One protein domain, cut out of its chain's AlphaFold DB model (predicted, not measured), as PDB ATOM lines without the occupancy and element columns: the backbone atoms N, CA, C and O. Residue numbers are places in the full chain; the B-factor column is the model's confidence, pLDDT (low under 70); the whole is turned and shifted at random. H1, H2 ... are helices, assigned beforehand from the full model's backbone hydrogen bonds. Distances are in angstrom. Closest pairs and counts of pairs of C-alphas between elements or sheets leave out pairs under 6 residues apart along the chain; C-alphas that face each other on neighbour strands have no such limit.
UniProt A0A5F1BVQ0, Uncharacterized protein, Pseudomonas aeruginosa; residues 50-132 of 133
ATOM      1  N   GLY A  50     158.639 234.710 106.680       88.50
ATOM      2  CA  GLY A  50     159.835 235.556 106.689       88.50
ATOM      3  C   GLY A  50     160.358 235.891 108.090       88.50
ATOM      4  O   GLY A  50     161.561 236.023 108.259       88.50
ATOM      5  N   SER A  51     159.487 235.994 109.104       88.81
ATOM      6  CA  SER A  51     159.931 236.174 110.497       88.81
ATOM      7  C   SER A  51     160.480 234.896 111.126       88.81
ATOM      8  O   SER A  51     161.325 234.993 112.003       88.81
ATOM      9  N   ILE A  52     160.006 233.723 110.691       87.88
ATOM     10  CA  ILE A  52     160.516 232.422 111.149       87.88
ATOM     11  C   ILE A  52     161.893 232.161 110.555       87.88
ATOM     12  O   ILE A  52     162.723 231.567 111.210       87.88
ATOM     13  N   THR A  53     162.138 232.594 109.321       88.25
ATOM     14  CA  THR A  53     163.389 232.330 108.598       88.25
ATOM     15  C   THR A  53     164.335 233.524 108.627       88.25
ATOM     16  O   THR A  53     165.176 233.661 107.740       88.25
ATOM     17  N   ALA A  54     164.136 234.454 109.562       86.31
ATOM     18  CA  ALA A  54     164.922 235.679 109.641       86.31
ATOM     19  C   ALA A  54     166.307 235.445 110.254       86.31
ATOM     20  O   ALA A  54     167.220 236.202 109.949       86.31
ATOM     21  N   ASP A  55     166.452 234.432 111.110       86.75
ATOM     22  CA  ASP A  55     167.731 234.059 111.708       86.75
ATOM     23  C   ASP A  55     168.237 232.722 111.154       86.75
ATOM     24  O   ASP A  55     167.466 231.829 110.791       86.75
ATOM     25  N   ALA A  56     169.558 232.572 111.084       87.31
ATOM     26  CA  ALA A  56     170.157 231.362 110.535       87.31
ATOM     27  C   ALA A  56     169.868 230.090 111.345       87.31
ATOM     28  O   ALA A  56     169.786 229.012 110.759       87.31
ATOM     29  N   ALA A  57     169.709 230.180 112.670       88.06
ATOM     30  CA  ALA A  57     169.516 228.997 113.508       88.06
ATOM     31  C   ALA A  57     168.126 228.379 113.293       88.06
ATOM     32  O   ALA A  57     167.994 227.161 113.152       88.06
ATOM     33  N   THR A  58     167.091 229.214 113.204       90.62
ATOM     34  CA  THR A  58     165.730 228.789 112.859       90.62
ATOM     35  C   THR A  58     165.616 228.385 111.396       90.62
ATOM     36  O   THR A  58     164.918 227.413 111.108       90.62
ATOM     37  N   ALA A  59     166.337 229.040 110.477       91.81
ATOM     38  CA  ALA A  59     166.410 228.606 109.084       91.81
ATOM     39  C   ALA A  59     167.004 227.191 108.966       91.81
ATOM     40  O   ALA A  59     166.452 226.357 108.250       91.81
ATOM     41  N   GLU A  60     168.070 226.876 109.710       93.31
ATOM     42  CA  GLU A  60     168.666 225.534 109.744       93.31
ATOM     43  C   GLU A  60     167.690 224.482 110.297       93.31
ATOM     44  O   GLU A  60     167.479 223.435 109.680       93.31
ATOM     45  N   ALA A  61     167.023 224.789 111.416       93.81
ATOM     46  CA  ALA A  61     165.997 223.923 111.998       93.81
ATOM     47  C   ALA A  61     164.806 223.708 111.041       93.81
ATOM     48  O   ALA A  61     164.282 222.599 110.915       93.81
ATOM     49  N   ALA A  62     164.394 224.757 110.326       93.75
ATOM     50  CA  ALA A  62     163.335 224.705 109.327       93.75
ATOM     51  C   ALA A  62     163.730 223.873 108.095       93.75
ATOM     52  O   ALA A  62     162.879 223.167 107.552       93.75
ATOM     53  N   ILE A  63     165.004 223.893 107.682       93.56
ATOM     54  CA  ILE A  63     165.525 223.008 106.628       93.56
ATOM     55  C   ILE A  63     165.440 221.552 107.084       93.56
ATOM     56  O   ILE A  63     164.891 220.725 106.356       93.56
ATOM     57  N   ALA A  64     165.931 221.238 108.289       93.75
ATOM     58  CA  ALA A  64     165.884 219.881 108.836       93.75
ATOM     59  C   ALA A  64     164.441 219.350 108.913       93.75
ATOM     60  O   ALA A  64     164.154 218.243 108.453       93.75
ATOM     61  N   LEU A  65     163.517 220.180 109.412       94.88
ATOM     62  CA  LEU A  65     162.089 219.874 109.425       94.88
ATOM     63  C   LEU A  65     161.555 219.597 108.017       94.88
ATOM     64  O   LEU A  65     160.875 218.597 107.812       94.88
ATOM     65  N   LEU A  66     161.804 220.503 107.068       93.12
ATOM     66  CA  LEU A  66     161.210 220.426 105.737       93.12
ATOM     67  C   LEU A  66     161.714 219.202 104.971       93.12
ATOM     68  O   LEU A  66     160.924 218.547 104.299       93.12
ATOM     69  N   MET A  67     162.992 218.855 105.118       92.38
ATOM     70  CA  MET A  67     163.549 217.627 104.550       92.38
ATOM     71  C   MET A  67     162.836 216.391 105.110       92.38
ATOM     72  O   MET A  67     162.301 215.602 104.334       92.38
ATOM     73  N   SER A  68     162.720 216.279 106.439       93.31
ATOM     74  CA  SER A  68     161.998 215.169 107.079       93.31
ATOM     75  C   SER A  68     160.513 215.147 106.689       93.31
ATOM     76  O   SER A  68     159.934 214.090 106.443       93.31
ATOM     77  N   TYR A  69     159.883 216.314 106.544       92.81
ATOM     78  CA  TYR A  69     158.490 216.427 106.121       92.81
ATOM     79  C   TYR A  69     158.270 215.901 104.704       92.81
ATOM     80  O   TYR A  69     157.327 215.148 104.472       92.81
ATOM     81  N   LEU A  70     159.150 216.248 103.765       90.12
ATOM     82  CA  LEU A  70     159.050 215.814 102.371       90.12
ATOM     83  C   LEU A  70     159.315 214.313 102.189       90.12
ATOM     84  O   LEU A  70     158.805 213.729 101.237       90.12
ATOM     85  N   GLU A  71     160.046 213.673 103.105       89.12
ATOM     86  CA  GLU A  71     160.192 212.209 103.130       89.12
ATOM     87  C   GLU A  71     158.884 211.498 103.506       89.12
ATOM     88  O   GLU A  71     158.597 210.410 103.006       89.12
ATOM     89  N   HIS A  72     158.075 212.123 104.364       83.94
ATOM     90  CA  HIS A  72     156.821 211.559 104.870       83.94
ATOM     91  C   HIS A  72     155.586 212.035 104.094       83.94
ATOM     92  O   HIS A  72     154.514 211.435 104.204       83.94
ATOM     93  N   TRP A  73     155.708 213.114 103.319       83.25
ATOM     94  CA  TRP A  73     154.590 213.743 102.631       83.25
ATOM     95  C   TRP A  73     154.517 213.358 101.156       83.25
ATOM     96  O   TRP A  73     155.258 213.861 100.310       83.25
ATOM     97  N   ASN A  74     153.562 212.484 100.833       68.12
ATOM     98  CA  ASN A  74     153.249 212.145  99.452       68.12
ATOM     99  C   ASN A  74     152.473 213.302  98.799       68.12
ATOM    100  O   ASN A  74     151.461 213.764  99.321       68.12
ATOM    101  N   THR A  75     152.934 213.757  97.637       65.62
ATOM    102  CA  THR A  75     152.557 215.014  96.959       65.62
ATOM    103  C   THR A  75     151.124 215.049  96.393       65.62
ATOM    104  O   THR A  75     150.807 215.901  95.564       65.62
ATOM    105  N   ALA A  76     150.249 214.132  96.809       52.72
ATOM    106  CA  ALA A  76     148.915 213.949  96.241       52.72
ATOM    107  C   ALA A  76     147.827 214.852  96.857       52.72
ATOM    108  O   ALA A  76     146.769 215.010  96.249       52.72
ATOM    109  N   ASP A  77     148.072 215.456  98.022       55.81
ATOM    110  CA  ASP A  77     147.046 216.191  98.764       55.81
ATOM    111  C   ASP A  77     147.202 217.714  98.640       55.81
ATOM    112  O   ASP A  77     148.263 218.293  98.868       55.81
ATOM    113  N   TYR A  78     146.091 218.389  98.326       66.31
ATOM    114  CA  TYR A  78     145.985 219.853  98.240       66.31
ATOM    115  C   TYR A  78     146.033 220.555  99.603       66.31
ATOM    116  O   TYR A  78     145.775 221.755  99.665       66.31
ATOM    117  N   GLU A  79     146.308 219.850 100.697       80.50
ATOM    118  CA  GLU A  79     146.291 220.373 102.064       80.50
ATOM    119  C   GLU A  79     147.635 220.150 102.761       80.50
ATOM    120  O   GLU A  79     148.499 219.439 102.263       80.50
ATOM    121  N   VAL A  80     147.845 220.788 103.916       86.75
ATOM    122  CA  VAL A  80     149.021 220.480 104.740       86.75
ATOM    123  C   VAL A  80     148.841 219.094 105.341       86.75
ATOM    124  O   VAL A  80     147.884 218.855 106.077       86.75
ATOM    125  N   GLY A  81     149.792 218.212 105.066       89.19
ATOM    126  CA  GLY A  81     149.876 216.888 105.660       89.19
ATOM    127  C   GLY A  81     150.171 216.890 107.140       89.19
ATOM    128  O   GLY A  81     151.322 216.745 107.526       89.19
ATOM    129  N   VAL A  82     149.142 217.036 107.970       90.50
ATOM    130  CA  VAL A  82     149.299 217.146 109.426       90.50
ATOM    131  C   VAL A  82     150.022 215.940 110.023       90.50
ATOM    132  O   VAL A  82     150.895 216.120 110.862       90.50
ATOM    133  N   ASP A  83     149.699 214.726 109.580       89.62
ATOM    134  CA  ASP A  83     150.313 213.513 110.132       89.62
ATOM    135  C   ASP A  83     151.799 213.425 109.786       89.62
ATOM    136  O   ASP A  83     152.631 213.243 110.672       89.62
ATOM    137  N   ALA A  84     152.140 213.664 108.517       91.31
ATOM    138  CA  ALA A  84     153.526 213.757 108.076       91.31
ATOM    139  C   ALA A  84     154.276 214.888 108.799       91.31
ATOM    140  O   ALA A  84     155.439 214.723 109.148       91.31
ATOM    141  N   LEU A  85     153.611 216.016 109.069       93.81
ATOM    142  CA  LEU A  85     154.204 217.152 109.772       93.81
ATOM    143  C   LEU A  85     154.514 216.827 111.236       93.81
ATOM    144  O   LEU A  85     155.587 217.185 111.710       93.81
ATOM    145  N   ILE A  86     153.607 216.148 111.942       92.69
ATOM    146  CA  ILE A  86     153.838 215.713 113.327       92.69
ATOM    147  C   ILE A  86     155.013 214.734 113.368       92.69
ATOM    148  O   ILE A  86     155.941 214.932 114.147       92.69
ATOM    149  N   THR A  87     155.010 213.716 112.501       93.06
ATOM    150  CA  THR A  87     156.101 212.732 112.438       93.06
ATOM    151  C   THR A  87     157.442 213.393 112.128       93.06
ATOM    152  O   THR A  87     158.422 213.141 112.828       93.06
ATOM    153  N   ALA A  88     157.476 214.290 111.143       94.12
ATOM    154  CA  ALA A  88     158.686 215.012 110.777       94.12
ATOM    155  C   ALA A  88     159.183 215.936 111.892       94.12
ATOM    156  O   ALA A  88     160.383 216.016 112.141       94.12
ATOM    157  N   HIS A  89     158.272 216.616 112.594       94.69
ATOM    158  CA  HIS A  89     158.628 217.476 113.720       94.69
ATOM    159  C   HIS A  89     159.232 216.673 114.872       94.69
ATOM    160  O   HIS A  89     160.275 217.060 115.400       94.69
ATOM    161  N   GLU A  90     158.646 215.525 115.218       93.06
ATOM    162  CA  GLU A  90     159.188 214.638 116.249       93.06
ATOM    163  C   GLU A  90     160.556 214.065 115.870       93.06
ATOM    164  O   GLU A  90     161.445 213.992 116.722       93.06
ATOM    165  N   GLN A  91     160.736 213.653 114.614       93.12
ATOM    166  CA  GLN A  91     162.002 213.110 114.131       93.12
ATOM    167  C   GLN A  91     163.088 214.189 114.102       93.12
ATOM    168  O   GLN A  91     164.138 214.023 114.724       93.12
ATOM    169  N   ALA A  92     162.812 215.325 113.464       91.69
ATOM    170  CA  ALA A  92     163.764 216.420 113.380       91.69
ATOM    171  C   ALA A  92     164.100 216.991 114.770       91.69
ATOM    172  O   ALA A  92     165.256 217.298 115.024       91.69
ATOM    173  N   SER A  93     163.156 217.019 115.720       91.88
ATOM    174  CA  SER A  93     163.443 217.407 117.114       91.88
ATOM    175  C   SER A  93     164.413 216.463 117.839       91.88
ATOM    176  O   SER A  93     165.028 216.863 118.824       91.88
ATOM    177  N   ARG A  94     164.527 215.198 117.407       91.62
ATOM    178  CA  ARG A  94     165.473 214.222 117.981       91.62
ATOM    179  C   ARG A  94     166.844 214.290 117.320       91.62
ATOM    180  O   ARG A  94     167.843 214.011 117.977       91.62
ATOM    181  N   GLU A  95     166.875 214.590 116.028       89.69
ATOM    182  CA  GLU A  95     168.089 214.571 115.211       89.69
ATOM    183  C   GLU A  95     168.801 215.927 115.185       89.69
ATOM    184  O   GLU A  95     170.028 215.980 115.102       89.69
ATOM    185  N   PHE A  96     168.048 217.024 115.275       89.69
ATOM    186  CA  PHE A  96     168.590 218.371 115.220       89.69
ATOM    187  C   PHE A  96     169.252 218.744 116.559       89.69
ATOM    188  O   PHE A  96     168.595 218.723 117.599       89.69
ATOM    189  N   PRO A  97     170.546 219.116 116.567       84.00
ATOM    190  CA  PRO A  97     171.275 219.404 117.803       84.00
ATOM    191  C   PRO A  97     170.941 220.776 118.415       84.00
ATOM    192  O   PRO A  97     171.353 221.054 119.543       84.00
ATOM    193  N   GLY A  98     170.259 221.651 117.671       86.06
ATOM    194  CA  GLY A  98     169.932 223.016 118.081       86.06
ATOM    195  C   GLY A  98     168.508 223.187 118.615       86.06
ATOM    196  O   GLY A  98     167.758 222.233 118.811       86.06
ATOM    197  N   GLN A  99     168.119 224.446 118.837       87.81
ATOM    198  CA  GLN A  99     166.738 224.785 119.178       87.81
ATOM    199  C   GLN A  99     165.840 224.529 117.965       87.81
ATOM    200  O   GLN A  99     165.974 225.186 116.935       87.81
ATOM    201  N   MET A 100     164.917 223.583 118.105       92.69
ATOM    202  CA  MET A 100     163.968 223.262 117.048       92.69
ATOM    203  C   MET A 100     162.874 224.331 116.936       92.69
ATOM    204  O   MET A 100     162.477 224.926 117.947       92.69
ATOM    205  N   VAL A 101     162.362 224.526 115.716       92.88
ATOM    206  CA  VAL A 101     161.150 225.320 115.471       92.88
ATOM    207  C   VAL A 101     159.956 224.713 116.208       92.88
ATOM    208  O   VAL A 101     159.842 223.497 116.373       92.88
ATOM    209  N   SER A 102     159.046 225.561 116.663       92.88
ATOM    210  CA  SER A 102     157.787 225.141 117.271       92.88
ATOM    211  C   SER A 102     156.856 224.481 116.249       92.88
ATOM    212  O   SER A 102     156.993 224.647 115.036       92.88
ATOM    213  N   LEU A 103     155.854 223.753 116.741       91.81
ATOM    214  CA  LEU A 103     154.862 223.104 115.882       91.81
ATOM    215  C   LEU A 103     154.009 224.119 115.091       91.81
ATOM    216  O   LEU A 103     153.547 223.830 113.987       91.81
ATOM    217  N   GLU A 104     153.819 225.325 115.634       91.50
ATOM    218  CA  GLU A 104     153.136 226.421 114.938       91.50
ATOM    219  C   GLU A 104     153.948 226.909 113.734       91.50
ATOM    220  O   GLU A 104     153.410 227.065 112.636       91.50
ATOM    221  N   GLU A 105     155.251 227.099 113.927       93.62
ATOM    222  CA  GLU A 105     156.185 227.499 112.875       93.62
ATOM    223  C   GLU A 105     156.328 226.400 111.822       93.62
ATOM    224  O   GLU A 105     156.273 226.680 110.624       93.62
ATOM    225  N   ALA A 106     156.394 225.141 112.260       94.31
ATOM    226  CA  ALA A 106     156.403 223.972 111.390       94.31
ATOM    227  C   ALA A 106     155.189 223.945 110.448       94.31
ATOM    228  O   ALA A 106     155.324 223.711 109.245       94.31
ATOM    229  N   TRP A 107     153.999 224.249 110.972       94.75
ATOM    230  CA  TRP A 107     152.786 224.336 110.163       94.75
ATOM    231  C   TRP A 107     152.837 225.463 109.134       94.75
ATOM    232  O   TRP A 107     152.397 225.280 107.998       94.75
ATOM    233  N   ILE A 108     153.384 226.621 109.510       93.81
ATOM    234  CA  ILE A 108     153.543 227.758 108.596       93.81
ATOM    235  C   ILE A 108     154.506 227.395 107.464       93.81
ATOM    236  O   ILE A 108     154.180 227.633 106.304       93.81
ATOM    237  N   ILE A 109     155.633 226.748 107.774       93.56
ATOM    238  CA  ILE A 109     156.597 226.268 106.772       93.56
ATOM    239  C   ILE A 109     155.927 225.277 105.809       93.56
ATOM    240  O   ILE A 109     156.042 225.421 104.591       93.56
ATOM    241  N   ALA A 110     155.165 224.310 106.328       92.81
ATOM    242  CA  ALA A 110     154.444 223.348 105.495       92.81
ATOM    243  C   ALA A 110     153.354 224.016 104.631       92.81
ATOM    244  O   ALA A 110     153.149 223.647 103.471       92.81
ATOM    245  N   ARG A 111     152.680 225.045 105.158       92.12
ATOM    246  CA  ARG A 111     151.710 225.851 104.406       92.12
ATOM    247  C   ARG A 111     152.370 226.637 103.273       92.12
ATOM    248  O   ARG A 111     151.788 226.712 102.190       92.12
ATOM    249  N   GLU A 112     153.544 227.218 103.497       91.81
ATOM    250  CA  GLU A 112     154.291 227.884 102.425       91.81
ATOM    251  C   GLU A 112     154.780 226.875 101.388       91.81
ATOM    252  O   GLU A 112     154.615 227.102 100.194       91.81
ATOM    253  N   CYS A 113     155.252 225.705 101.826       90.19
ATOM    254  CA  CYS A 113     155.665 224.615 100.938       90.19
ATOM    255  C   CYS A 113     154.527 224.202  99.992       90.19
ATOM    256  O   CYS A 113     154.740 224.032  98.793       90.19
ATOM    257  N   ARG A 114     153.292 224.148 100.498       88.94
ATOM    258  CA  ARG A 114     152.090 223.966  99.673       88.94
ATOM    259  C   ARG A 114     151.834 225.146  98.722       88.94
ATOM    260  O   ARG A 114     151.355 224.934  97.613       88.94
ATOM    261  N   SER A 115     152.057 226.378  99.174       88.75
ATOM    262  CA  SER A 115     151.632 227.594  98.465       88.75
ATOM    263  C   SER A 115     152.558 227.971  97.311       88.75
ATOM    264  O   SER A 115     152.068 228.340  96.246       88.75
ATOM    265  N   ILE A 116     153.873 227.881  97.520       89.38
ATOM    266  CA  ILE A 116     154.887 228.263  96.525       89.38
ATOM    267  C   ILE A 116     155.720 227.077  96.031       89.38
ATOM    268  O   ILE A 116     156.415 227.205  95.036       89.38
ATOM    269  N   GLY A 117     155.609 225.908  96.665       88.25
ATOM    270  CA  GLY A 117     156.370 224.713  96.307       88.25
ATOM    271  C   GLY A 117     157.581 224.487  97.212       88.25
ATOM    272  O   GLY A 117     158.213 225.418  97.711       88.25
ATOM    273  N   SER A 118     157.927 223.214  97.413       89.06
ATOM    274  CA  SER A 118     159.020 222.797  98.300       89.06
ATOM    275  C   SER A 118     160.386 223.334  97.879       89.06
ATOM    276  O   SER A 118     161.169 223.740  98.733       89.06
ATOM    277  N   ALA A 119     160.665 223.367  96.574       89.62
ATOM    278  CA  ALA A 119     161.928 223.864  96.039       89.62
ATOM    279  C   ALA A 119     162.133 225.355  96.347       89.62
ATOM    280  O   ALA A 119     163.212 225.748  96.786       89.62
ATOM    281  N   ASP A 120     161.092 226.172  96.178       91.69
ATOM    282  CA  ASP A 120     161.165 227.609  96.443       91.69
ATOM    283  C   ASP A 120     161.292 227.902  97.940       91.69
ATOM    284  O   ASP A 120     162.107 228.735  98.334       91.69
ATOM    285  N   VAL A 121     160.577 227.158  98.792       91.75
ATOM    286  CA  VAL A 121     160.747 227.263 100.251       91.75
ATOM    287  C   VAL A 121     162.163 226.881 100.680       91.75
ATOM    288  O   VAL A 121     162.774 227.614 101.455       91.75
ATOM    289  N   LEU A 122     162.718 225.780 100.162       92.44
ATOM    290  CA  LEU A 122     164.097 225.383 100.458       92.44
ATOM    291  C   LEU A 122     165.100 226.447 100.001       92.44
ATOM    292  O   LEU A 122     166.008 226.782 100.755       92.44
ATOM    293  N   ASN A 123     164.920 227.023  98.810       92.56
ATOM    294  CA  ASN A 123     165.783 228.099  98.316       92.56
ATOM    295  C   ASN A 123     165.756 229.327  99.237       92.56
ATOM    296  O   ASN A 123     166.811 229.888  99.535       92.56
ATOM    297  N   LEU A 124     164.573 229.728  99.715       91.94
ATOM    298  CA  LEU A 124     164.439 230.833 100.669       91.94
ATOM    299  C   LEU A 124     165.144 230.517 101.992       91.94
ATOM    300  O   LEU A 124     165.907 231.343 102.487       91.94
ATOM    301  N   LEU A 125     164.950 229.309 102.521       92.50
ATOM    302  CA  LEU A 125     165.591 228.869 103.757       92.50
ATOM    303  C   LEU A 125     167.119 228.838 103.644       92.50
ATOM    304  O   LEU A 125     167.812 229.367 104.514       92.50
ATOM    305  N   PHE A 126     167.656 228.274 102.560       92.94
ATOM    306  CA  PHE A 126     169.097 228.269 102.313       92.94
ATOM    307  C   PHE A 126     169.646 229.679 102.093       92.94
ATOM    308  O   PHE A 126     170.768 229.962 102.511       92.94
ATOM    309  N   SER A 127     168.883 230.576 101.463       91.19
ATOM    310  CA  SER A 127     169.283 231.976 101.321       91.19
ATOM    311  C   SER A 127     169.426 232.649 102.686       91.19
ATOM    312  O   SER A 127     170.456 233.268 102.932       91.19
ATOM    313  N   SER A 128     168.439 232.499 103.574       89.38
ATOM    314  CA  SER A 128     168.504 233.037 104.938       89.38
ATOM    315  C   SER A 128     169.661 232.446 105.741       89.38
ATOM    316  O   SER A 128     170.432 233.178 106.349       89.38
ATOM    317  N   TYR A 129     169.839 231.124 105.687       88.62
ATOM    318  CA  TYR A 129     170.923 230.437 106.391       88.62
ATOM    319  C   TYR A 129     172.319 230.934 105.983       88.62
ATOM    320  O   TYR A 129     173.215 231.050 106.817       88.62
ATOM    321  N   ASN A 130     172.510 231.233 104.695       88.88
ATOM    322  CA  ASN A 130     173.797 231.676 104.159       88.88
ATOM    323  C   ASN A 130     174.053 233.184 104.317       88.88
ATOM    324  O   ASN A 130     175.169 233.618 104.054       88.88
ATOM    325  N   GLN A 131     173.060 233.995 104.704       79.19
ATOM    326  CA  GLN A 131     173.246 235.441 104.885       79.19
ATOM    327  C   GLN A 131     174.022 235.803 106.162       79.19
ATOM    328  O   GLN A 131     174.675 236.843 106.186       79.19
ATOM    329  N   ASP A 132     173.986 234.943 107.184       64.25
ATOM    330  CA  ASP A 132     174.611 235.172 108.499       64.25
ATOM    331  C   ASP A 132     175.933 234.396 108.704       64.25
ATOM    332  O   ASP A 132     176.459 234.337 109.821       64.25
TER     333      ASP A 132
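AT A GLANCE: This is residues 50 to 132 of the 133 residues of an uncharacterized protein of Pseudomonas aeruginosa (UniProt A0A5F1BVQ0). Helix H1 runs through the middle of a compact, all-helix domain, with H4 side by side with it on one side and H2 crossing it steeply on the other. H3 crosses H1 nearly at right angles and reaches from H2 to H4, and a tight turn leads from it into H4. The printed part has 83 residues with four named helices, H1 to H4 in chain order, and no named strand. The radius of gyration of the C-alphas is 11.6 A, and the spans are 35 by 27 by 19 A.

HOW THE PARTS SIT: H1, residues 56 to 72, touches H4, residues 118 to 131, at a shallow tilt of 22 degrees, opposite ways; their closest C-alphas, of Ala 56 and Tyr 129, are 4.3 A apart. H1 touches H2, residues 82 to 95, at a steep tilt of 54 degrees, opposite ways, closest at the C-alphas of Tyr 69 and Ala 88, 4.9 A apart. H3, residues 103 to 116, touches H1 with residues 106 to 110 alone; the closest C-alphas, of Ala 62 and Ala 106, are 7.3 A apart, and the lines are only just about perpendicular, at 70.2 degrees. H3 touches H2 at the C-alphas of Leu 103 and His 89, 7.1 A apart, and H4 at those of Cys 113 and Val 121, 5.8 A apart, the closest of each pair. H2 and H4 are apart. In H1, H2, H3 and H4 every O i to N i+4 pair is within hydrogen-bond range.

IN THESE COORDINATES: H1 is 24.5 A long from C-alpha 56 at (170.157, 231.362, 110.535) to C-alpha 72. H2 measures 19.8 A, H3 20.0 A and H4 20.1 A, the last ending at C-alpha 131, (173.246, 235.441, 104.885).

THE WHOLE: The C-alphas farthest apart, of Ala 76 and Asp 132, are 35.5 A apart. The printed part has no cut and no long link. Residues 74 to 78 and residue 132 have pLDDT under 70.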